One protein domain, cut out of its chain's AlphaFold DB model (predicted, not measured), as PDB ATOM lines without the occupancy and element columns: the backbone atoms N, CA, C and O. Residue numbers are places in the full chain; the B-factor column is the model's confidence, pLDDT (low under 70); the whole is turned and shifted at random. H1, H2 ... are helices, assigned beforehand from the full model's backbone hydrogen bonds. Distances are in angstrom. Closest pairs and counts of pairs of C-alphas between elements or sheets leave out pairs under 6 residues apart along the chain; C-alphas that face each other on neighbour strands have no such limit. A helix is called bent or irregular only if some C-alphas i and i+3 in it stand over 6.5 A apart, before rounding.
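This is residues 15 to 86 of the 91 residues of an uncharacterized protein of Sulfurovum lithotrophicum (UniProt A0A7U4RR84). Long helix H3 makes a rod, with H1 folded alongside part of it; kinked H2 and loop 46 to 60 gather round the end where H3 begins, and residues 81 to 86 stick out at the other. The 72 printed residues include three named helices, H1, H2, H3 in chain order, and no named strand: all helix, loose, radius of gyration of the C-alphas 15.6 A, spans 56 by 19 by 19 A.

H3, residues 61 to 86, touches H1, residues 15 to 28, at a shallow tilt of 21 degrees, opposite ways; their closest C-alphas, Ser 15 and Leu 73, are 4.6 A apart. H2, residues 30 to 45, forms a helical hairpin with H3, touching it with residues 32 to 36 alone; the closest C-alphas, Ser 32 and Asp 62, are 5.0 A apart. H1 and H2 touch only at the corner, closest at C-alphas Asp 25 and Ile 31, 5.5 A. Every O i to N i+4 pair is within hydrogen-bond range in H1, 21 of 22 in H3, 8 of 12 in H2.

H3 spans 38.2 A, ending at C-alpha 86 (-32.275, -4.792, -37.807). H1, 19.9 A, begins at C-alpha 15 (-37.595, 7.277, -22.580). H2, 13.5 A, is irregular, with C-alphas 39 and 42 9.5 A apart and a kink of 113 degrees near residue 39.

The farthest C-alphas, Gly 50 and Arg 86, are 56.6 A apart. The printed part has no cut; the link H2 to H3 is long. Residues 42 to 59 and 85 to 86 have pLDDT under 70.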
ATOM      1  N   SER A  15     -38.730   7.156 -23.495       92.56
ATOM      2  CA  SER A  15     -37.595   7.277 -22.580       92.56
ATOM      3  C   SER A  15     -37.443   8.685 -21.999       92.56
ATOM      4  O   SER A  15     -37.231   8.824 -20.799       92.56
ATOM      5  N   VAL A  16     -37.562   9.727 -22.827       95.44
ATOM      6  CA  VAL A  16     -37.397  11.123 -22.388       95.44
ATOM      7  C   VAL A  16     -38.522  11.534 -21.443       95.44
ATOM      8  O   VAL A  16     -38.246  12.106 -20.393       95.44
ATOM      9  N   ILE A  17     -39.775  11.210 -21.775       95.00
ATOM     10  CA  ILE A  17     -40.925  11.535 -20.925       95.00
ATOM     11  C   ILE A  17     -40.819  10.780 -19.602       95.00
ATOM     12  O   ILE A  17     -40.926  11.405 -18.552       95.00
ATOM     13  N   SER A  18     -40.546   9.471 -19.621       92.62
ATOM     14  CA  SER A  18     -40.402   8.693 -18.385       92.62
ATOM     15  C   SER A  18     -39.288   9.228 -17.487       92.62
ATOM     16  O   SER A  18     -39.482   9.325 -16.279       92.62
ATOM     17  N   LEU A  19     -38.150   9.625 -18.065       93.19
ATOM     18  CA  LEU A  19     -37.041  10.198 -17.307       93.19
ATOM     19  C   LEU A  19     -37.390  11.569 -16.713       93.19
ATOM     20  O   LEU A  19     -37.110  11.811 -15.543       93.19
ATOM     21  N   LEU A  20     -38.020  12.453 -17.491       94.06
ATOM     22  CA  LEU A  20     -38.441  13.772 -17.010       94.06
ATOM     23  C   LEU A  20     -39.459  13.655 -15.879       94.06
ATOM     24  O   LEU A  20     -39.300  14.302 -14.849       94.06
ATOM     25  N   VAL A  21     -40.470  12.802 -16.047       92.88
ATOM     26  CA  VAL A  21     -41.486  12.558 -15.018       92.88
ATOM     27  C   VAL A  21     -40.840  11.990 -13.754       92.88
ATOM     28  O   VAL A  21     -41.170  12.443 -12.664       92.88
ATOM     29  N   LEU A  22     -39.871  11.074 -13.881       91.88
ATOM     30  CA  LEU A  22     -39.136  10.526 -12.737       91.88
ATOM     31  C   LEU A  22     -38.353  11.616 -11.988       91.88
ATOM     32  O   LEU A  22     -38.396  11.667 -10.764       91.88
ATOM     33  N   ILE A  23     -37.654  12.501 -12.705       91.00
ATOM     34  CA  ILE A  23     -36.886  13.598 -12.096       91.00
ATOM     35  C   ILE A  23     -37.820  14.591 -11.397       91.00
ATOM     36  O   ILE A  23     -37.562  14.982 -10.259       91.00
ATOM     37  N   ILE A  24     -38.910  14.990 -12.056       90.50
ATOM     38  CA  ILE A  24     -39.893  15.921 -11.489       90.50
ATOM     39  C   ILE A  24     -40.524  15.315 -10.237       90.50
ATOM     40  O   ILE A  24     -40.603  15.978  -9.205       90.50
ATOM     41  N   ASP A  25     -40.937  14.049 -10.289       87.38
ATOM     42  CA  ASP A  25     -41.556  13.408  -9.135       87.38
ATOM     43  C   ASP A  25     -40.563  13.197  -7.988       87.38
ATOM     44  O   ASP A  25     -40.904  13.437  -6.838       87.38
ATOM     45  N   ARG A  26     -39.296  12.876  -8.269       85.12
ATOM     46  CA  ARG A  26     -38.283  12.723  -7.211       85.12
ATOM     47  C   ARG A  26     -37.814  14.026  -6.587       85.12
ATOM     48  O   ARG A  26     -37.354  14.015  -5.451       85.12
ATOM     49  N   THR A  27     -37.934  15.138  -7.303       85.56
ATOM     50  CA  THR A  27     -37.588  16.463  -6.771       85.56
ATOM     51  C   THR A  27     -38.747  17.114  -6.028       85.56
ATOM     52  O   THR A  27     -38.514  17.847  -5.073       85.56
ATOM     53  N   THR A  28     -39.990  16.855  -6.440       84.06
ATOM     54  CA  THR A  28     -41.161  17.590  -5.932       84.06
ATOM     55  C   THR A  28     -42.184  16.718  -5.202       84.06
ATOM     56  O   THR A  28     -42.966  17.224  -4.400       84.06
ATOM     57  N   GLY A  29     -42.225  15.417  -5.491       80.50
ATOM     58  CA  GLY A  29     -43.267  14.492  -5.041       80.50
ATOM     59  C   GLY A  29     -44.675  14.869  -5.509       80.50
ATOM     60  O   GLY A  29     -45.651  14.380  -4.943       80.50
ATOM     61  N   LEU A  30     -44.811  15.789  -6.475       83.06
ATOM     62  CA  LEU A  30     -46.106  16.340  -6.878       83.06
ATOM     63  C   LEU A  30     -46.960  15.318  -7.623       83.06
ATOM     64  O   LEU A  30     -48.178  15.320  -7.475       83.06
ATOM     65  N   ILE A  31     -46.339  14.458  -8.428       83.62
ATOM     66  CA  ILE A  31     -47.059  13.547  -9.320       83.62
ATOM     67  C   ILE A  31     -47.570  12.358  -8.512       83.62
ATOM     68  O   ILE A  31     -48.751  12.028  -8.579       83.62
ATOM     69  N   SER A  32     -46.716  11.776  -7.676       81.75
ATOM     70  CA  SER A  32     -47.082  10.754  -6.698       81.75
ATOM     71  C   SER A  32     -48.116  11.270  -5.693       81.75
ATOM     72  O   SER A  32     -49.042  10.531  -5.360       81.75
ATOM     73  N   ALA A  33     -48.040  12.539  -5.274       78.50
ATOM     74  CA  ALA A  33     -49.064  13.150  -4.424       78.50
ATOM     75  C   ALA A  33     -50.399  13.378  -5.122       78.50
ATOM     76  O   ALA A  33     -51.452  13.094  -4.551       78.50
ATOM     77  N   PHE A  34     -50.372  13.850  -6.364       83.75
ATOM     78  CA  PHE A  34     -51.579  14.045  -7.152       83.75
ATOM     79  C   PHE A  34     -52.289  12.716  -7.435       83.75
ATOM     80  O   PHE A  34     -53.493  12.599  -7.209       83.75
ATOM     81  N   ILE A  35     -51.537  11.701  -7.874       82.62
ATOM     82  CA  ILE A  35     -52.066  10.357  -8.136       82.62
ATOM     83  C   ILE A  35     -52.580   9.735  -6.838       82.62
ATOM     84  O   ILE A  35     -53.693   9.218  -6.807       82.62
ATOM     85  N   GLY A  36     -51.810   9.833  -5.753       77.94
ATOM     86  CA  GLY A  36     -52.203   9.289  -4.459       77.94
ATOM     87  C   GLY A  36     -53.491   9.922  -3.936       77.94
ATOM     88  O   GLY A  36     -54.389   9.207  -3.501       77.94
ATOM     89  N   LYS A  37     -53.650  11.244  -4.074       79.12
ATOM     90  CA  LYS A  37     -54.898  11.940  -3.729       79.12
ATOM     91  C   LYS A  37     -56.068  11.544  -4.633       79.12
ATOM     92  O   LYS A  37     -57.191  11.455  -4.150       79.12
ATOM     93  N   GLN A  38     -55.845  11.291  -5.924       82.50
ATOM     94  CA  GLN A  38     -56.914  10.798  -6.802       82.50
ATOM     95  C   GLN A  38     -57.376   9.386  -6.439       82.50
ATOM     96  O   GLN A  38     -58.571   9.115  -6.474       82.50
ATOM     97  N   VAL A  39     -56.442   8.491  -6.113       77.94
ATOM     98  CA  VAL A  39     -56.753   7.082  -5.833       77.94
ATOM     99  C   VAL A  39     -57.317   6.907  -4.424       77.94
ATOM    100  O   VAL A  39     -58.233   6.116  -4.222       77.94
ATOM    101  N   CYS A  40     -56.786   7.650  -3.454       73.94
ATOM    102  CA  CYS A  40     -57.058   7.442  -2.031       73.94
ATOM    103  C   CYS A  40     -57.857   8.581  -1.382       73.94
ATOM    104  O   CYS A  40     -58.162   8.522  -0.192       73.94
ATOM    105  N   GLY A  41     -58.197   9.629  -2.136       72.75
ATOM    106  CA  GLY A  41     -58.908  10.791  -1.609       72.75
ATOM    107  C   GLY A  41     -58.145  11.464  -0.466       72.75
ATOM    108  O   GLY A  41     -56.911  11.527  -0.457       72.75
ATOM    109  N   ASP A  42     -58.881  11.941   0.534       67.94
ATOM    110  CA  ASP A  42     -58.312  12.618   1.707       67.94
ATOM    111  C   ASP A  42     -57.507  11.677   2.622       67.94
ATOM    112  O   ASP A  42     -56.698  12.138   3.428       67.94
ATOM    113  N   GLN A  43     -57.639  10.354   2.450       62.66
ATOM    114  CA  GLN A  43     -56.851   9.361   3.189       62.66
ATOM    115  C   GLN A  43     -55.384   9.305   2.744       62.66
ATOM    116  O   GLN A  43     -54.563   8.708   3.433       62.66
ATOM    117  N   TYR A  44     -55.019   9.961   1.637       58.16
ATOM    118  CA  TYR A  44     -53.625  10.088   1.197       58.16
ATOM    119  C   TYR A  44     -52.720  10.797   2.228       58.16
ATOM    120  O   TYR A  44     -51.508  10.583   2.251       58.16
ATOM    121  N   LEU A  45     -53.313  11.632   3.087       57.16
ATOM    122  CA  LEU A  45     -52.632  12.329   4.183       57.16
ATOM    123  C   LEU A  45     -52.850  11.655   5.546       57.16
ATOM    124  O   LEU A  45     -52.320  12.141   6.545       57.16
ATOM    125  N   CYS A  46     -53.624  10.568   5.614       50.25
ATOM    126  CA  CYS A  46     -53.887   9.901   6.881       50.25
ATOM    127  C   CYS A  46     -52.641   9.123   7.331       50.25
ATOM    128  O   CYS A  46     -52.159   8.264   6.591       50.25
ATOM    129  N   PRO A  47     -52.124   9.382   8.543       51.19
ATOM    130  CA  PRO A  47     -51.008   8.624   9.083       51.19
ATOM    131  C   PRO A  47     -51.439   7.173   9.302       51.19
ATOM    132  O   PRO A  47     -52.427   6.896   9.987       51.19
ATOM    133  N   VAL A  48     -50.672   6.233   8.757       47.88
ATOM    134  CA  VAL A  48     -50.833   4.808   9.062       47.88
ATOM    135  C   VAL A  48     -50.275   4.587  10.471       47.88
ATOM    136  O   VAL A  48     -49.072   4.471  10.667       47.88
ATOM    137  N   GLY A  49     -51.139   4.605  11.489       50.22
ATOM    138  CA  GLY A  49     -50.754   4.242  12.861       50.22
ATOM    139  C   GLY A  49     -50.161   5.354  13.737       50.22
ATOM    140  O   GLY A  49     -49.422   5.053  14.668       50.22
ATOM    141  N   GLY A  50     -50.482   6.630  13.492       46.41
ATOM    142  CA  GLY A  50     -50.194   7.722  14.445       46.41
ATOM    143  C   GLY A  50     -48.731   8.178  14.539       46.41
ATOM    144  O   GLY A  50     -48.433   9.106  15.287       46.41
ATOM    145  N   VAL A  51     -47.828   7.591  13.753       50.34
ATOM    146  CA  VAL A  51     -46.456   8.078  13.578       50.34
ATOM    147  C   VAL A  51     -46.400   8.781  12.227       50.34
ATOM    148  O   VAL A  51     -46.821   8.226  11.216       50.34
ATOM    149  N   VAL A  52     -45.948  10.032  12.216       50.78
ATOM    150  CA  VAL A  52     -45.815  10.865  11.013       50.78
ATOM    151  C   VAL A  52     -44.733  10.272  10.111       50.78
ATOM    152  O   VAL A  52     -43.605  10.737  10.142       50.78
ATOM    153  N   CYS A  53     -45.052   9.238   9.339       50.50
ATOM    154  CA  CYS A  53     -44.207   8.718   8.271       50.50
ATOM    155  C   CYS A  53     -45.082   8.013   7.228       50.50
ATOM    156  O   CYS A  53     -45.877   7.136   7.547       50.50
ATOM    157  N   ASP A  54     -44.861   8.410   5.980       53.59
ATOM    158  CA  ASP A  54     -45.328   7.826   4.724       53.59
ATOM    159  C   ASP A  54     -46.751   8.175   4.263       53.59
ATOM    160  O   ASP A  54     -47.764   7.777   4.832       53.59
ATOM    161  N   ARG A  55     -46.797   8.910   3.142       53.66
ATOM    162  CA  ARG A  55     -47.989   9.244   2.348       53.66
ATOM    163  C   ARG A  55     -48.575   7.974   1.711       53.66
ATOM    164  O   ARG A  55     -48.434   7.742   0.507       53.66
ATOM    165  N   SER A  56     -49.161   7.121   2.541       54.25
ATOM    166  CA  SER A  56     -49.511   5.746   2.199       54.25
ATOM    167  C   SER A  56     -50.929   5.428   2.655       54.25
ATOM    168  O   SER A  56     -51.177   5.182   3.827       54.25
ATOM    169  N   CYS A  57     -51.867   5.325   1.721       58.44
ATOM    170  CA  CYS A  57     -53.175   4.730   1.996       58.44
ATOM    171  C   CYS A  57     -53.077   3.212   1.769       58.44
ATOM    172  O   CYS A  57     -53.523   2.687   0.750       58.44
ATOM    173  N   GLY A  58     -52.354   2.516   2.653       57.72
ATOM    174  CA  GLY A  58     -52.060   1.077   2.522       57.72
ATOM    175  C   GLY A  58     -51.120   0.698   1.360       57.72
ATOM    176  O   GLY A  58     -50.787  -0.472   1.191       57.72
ATOM    177  N   PHE A  59     -50.672   1.678   0.573       62.53
ATOM    178  CA  PHE A  59     -49.822   1.530  -0.608       62.53
ATOM    179  C   PHE A  59     -49.004   2.817  -0.818       62.53
ATOM    180  O   PHE A  59     -49.545   3.919  -0.715       62.53
ATOM    181  N   ASN A  60     -47.708   2.685  -1.121       75.00
ATOM    182  CA  ASN A  60     -46.804   3.820  -1.333       75.00
ATOM    183  C   ASN A  60     -46.813   4.263  -2.807       75.00
ATOM    184  O   ASN A  60     -46.169   3.645  -3.655       75.00
ATOM    185  N   THR A  61     -47.511   5.358  -3.117       76.69
ATOM    186  CA  THR A  61     -47.704   5.807  -4.511       76.69
ATOM    187  C   THR A  61     -46.397   6.197  -5.214       76.69
ATOM    188  O   THR A  61     -46.264   5.942  -6.410       76.69
ATOM    189  N   ASP A  62     -45.409   6.745  -4.494       78.94
ATOM    190  CA  ASP A  62     -44.078   7.064  -5.049       78.94
ATOM    191  C   ASP A  62     -43.376   5.795  -5.547       78.94
ATOM    192  O   ASP A  62     -42.928   5.728  -6.693       78.94
ATOM    193  N   MET A  63     -43.367   4.733  -4.733       83.69
ATOM    194  CA  MET A  63     -42.706   3.475  -5.093       83.69
ATOM    195  C   MET A  63     -43.255   2.893  -6.402       83.69
ATOM    196  O   MET A  63     -42.487   2.482  -7.277       83.69
ATOM    197  N   TYR A  64     -44.577   2.871  -6.558       85.94
ATOM    198  CA  TYR A  64     -45.208   2.292  -7.742       85.94
ATOM    199  C   TYR A  64     -45.090   3.185  -8.970       85.94
ATOM    200  O   TYR A  64     -44.851   2.676 -10.067       85.94
ATOM    201  N   LEU A  65     -45.206   4.504  -8.798       87.31
ATOM    202  CA  LEU A  65     -44.982   5.447  -9.885       87.31
ATOM    203  C   LEU A  65     -43.547   5.328 -10.408       87.31
ATOM    204  O   LEU A  65     -43.334   5.199 -11.614       87.31
ATOM    205  N   ALA A  66     -42.561   5.275  -9.516       88.44
ATOM    206  CA  ALA A  66     -41.168   5.102  -9.894       88.44
ATOM    207  C   ALA A  66     -40.908   3.761 -10.589       88.44
ATOM    208  O   ALA A  66     -40.245   3.729 -11.628       88.44
ATOM    209  N   PHE A  67     -41.464   2.663 -10.070       91.12
ATOM    210  CA  PHE A  67     -41.363   1.351 -10.711       91.12
ATOM    211  C   PHE A  67     -41.941   1.372 -12.133       91.12
ATOM    212  O   PHE A  67     -41.291   0.925 -13.083       91.12
ATOM    213  N   PHE A  68     -43.130   1.953 -12.304       91.56
ATOM    214  CA  PHE A  68     -43.776   2.096 -13.604       91.56
ATOM    215  C   PHE A  68     -42.934   2.929 -14.582       91.56
ATOM    216  O   PHE A  68     -42.740   2.534 -15.734       91.56
ATOM    217  N   LEU A  69     -42.380   4.058 -14.134       92.75
ATOM    218  CA  LEU A  69     -41.549   4.931 -14.966       92.75
ATOM    219  C   LEU A  69     -40.240   4.261 -15.392       92.75
ATOM    220  O   LEU A  69     -39.834   4.403 -16.546       92.75
ATOM    221  N   ILE A  70     -39.609   3.489 -14.505       92.94
ATOM    222  CA  ILE A  70     -38.420   2.695 -14.837       92.94
ATOM    223  C   ILE A  70     -38.764   1.631 -15.884       92.94
ATOM    224  O   ILE A  70     -38.035   1.475 -16.865       92.94
ATOM    225  N   LEU A  71     -39.891   0.931 -15.733       95.25
ATOM    226  CA  LEU A  71     -40.335  -0.059 -16.713       95.25
ATOM    227  C   LEU A  71     -40.560   0.578 -18.094       95.25
ATOM    228  O   LEU A  71     -40.094   0.055 -19.108       95.25
ATOM    229  N   MET A  72     -41.213   1.740 -18.139       92.88
ATOM    230  CA  MET A  72     -41.443   2.491 -19.376       92.88
ATOM    231  C   MET A  72     -40.137   2.992 -20.006       92.88
ATOM    232  O   MET A  72     -39.970   2.914 -21.228       92.88
ATOM    233  N   LEU A  73     -39.167   3.411 -19.189       92.75
ATOM    234  CA  LEU A  73     -37.829   3.779 -19.645       92.75
ATOM    235  C   LEU A  73     -37.115   2.589 -20.303       92.75
ATOM    236  O   LEU A  73     -36.593   2.731 -21.415       92.75
ATOM    237  N   LEU A  74     -37.139   1.414 -19.666       93.12
ATOM    238  CA  LEU A  74     -36.557   0.178 -20.200       93.12
ATOM    239  C   LEU A  74     -37.227  -0.242 -21.513       93.12
ATOM    240  O   LEU A  74     -36.536  -0.597 -22.470       93.12
ATOM    241  N   LEU A  75     -38.556  -0.142 -21.599       93.38
ATOM    242  CA  LEU A  75     -39.301  -0.398 -22.833       93.38
ATOM    243  C   LEU A  75     -38.916   0.585 -23.948       93.38
ATOM    244  O   LEU A  75     -38.729   0.173 -25.097       93.38
ATOM    245  N   GLY A  76     -38.736   1.867 -23.623       90.56
ATOM    246  CA  GLY A  76     -38.274   2.888 -24.565       90.56
ATOM    247  C   GLY A  76     -36.882   2.574 -25.111       90.56
ATOM    248  O   GLY A  76     -36.677   2.547 -26.329       90.56
ATOM    249  N   ILE A  77     -35.949   2.205 -24.230       90.50
ATOM    250  CA  ILE A  77     -34.593   1.786 -24.603       90.50
ATOM    251  C   ILE A  77     -34.640   0.525 -25.478       90.50
ATOM    252  O   ILE A  77     -34.012   0.481 -26.542       90.50
ATOM    253  N   ALA A  78     -35.433  -0.480 -25.098       89.94
ATOM    254  CA  ALA A  78     -35.605  -1.709 -25.870       89.94
ATOM    255  C   ALA A  78     -36.167  -1.435 -27.278       89.94
ATOM    256  O   ALA A  78     -35.697  -2.020 -28.260       89.94
ATOM    257  N   LEU A  79     -37.115  -0.499 -27.414       88.50
ATOM    258  CA  LEU A  79     -37.647  -0.048 -28.704       88.50
ATOM    259  C   LEU A  79     -36.572   0.623 -29.568       88.50
ATOM    260  O   LEU A  79     -36.467   0.320 -30.764       88.50
ATOM    261  N   ILE A  80     -35.741   1.486 -28.977       88.56
ATOM    262  CA  ILE A  80     -34.622   2.138 -29.671       88.56
ATOM    263  C   ILE A  80     -33.624   1.082 -30.162       88.56
ATOM    264  O   ILE A  80     -33.265   1.084 -31.345       88.56
ATOM    265  N   ILE A  81     -33.222   0.138 -29.307       87.38
ATOM    266  CA  ILE A  81     -32.280  -0.937 -29.656       87.38
ATOM    267  C   ILE A  81     -32.862  -1.845 -30.745       87.38
ATOM    268  O   ILE A  81     -32.197  -2.105 -31.748       87.38
ATOM    269  N   SER A  82     -34.120  -2.273 -30.613       85.00
ATOM    270  CA  SER A  82     -34.839  -3.079 -31.613       85.00
ATOM    271  C   SER A  82     -34.912  -2.380 -32.974       85.00
ATOM    272  O   SER A  82     -34.754  -3.005 -34.029       85.00
ATOM    273  N   SER A  83     -35.070  -1.053 -32.971       82.62
ATOM    274  CA  SER A  83     -35.030  -0.256 -34.195       82.62
ATOM    275  C   SER A  83     -33.637  -0.235 -34.847       82.62
ATOM    276  O   SER A  83     -33.554  -0.115 -36.070       82.62
ATOM    277  N   LYS A  84     -32.545  -0.385 -34.083       73.06
ATOM    278  CA  LYS A  84     -31.155  -0.404 -34.581       73.06
ATOM    279  C   LYS A  84     -30.676  -1.805 -34.986       73.06
ATOM    280  O   LYS A  84     -30.104  -1.941 -36.064       73.06
ATOM    281  N   LYS A  85     -30.985  -2.851 -34.205       60.03
ATOM    282  CA  LYS A  85     -30.520  -4.244 -34.408       60.03
ATOM    283  C   LYS A  85     -30.854  -4.830 -35.787       60.03
ATOM    284  O   LYS A  85     -30.137  -5.691 -36.279       60.03
ATOM    285  N   ARG A  86     -31.909  -4.345 -36.451       54.78
ATOM    286  CA  ARG A  86     -32.275  -4.792 -37.807       54.78
ATOM    287  C   ARG A  86     -31.352  -4.269 -38.927       54.78
ATOM    288  O   ARG A  86     -31.457  -4.782 -40.032       54.78
TER     289      ARG A  86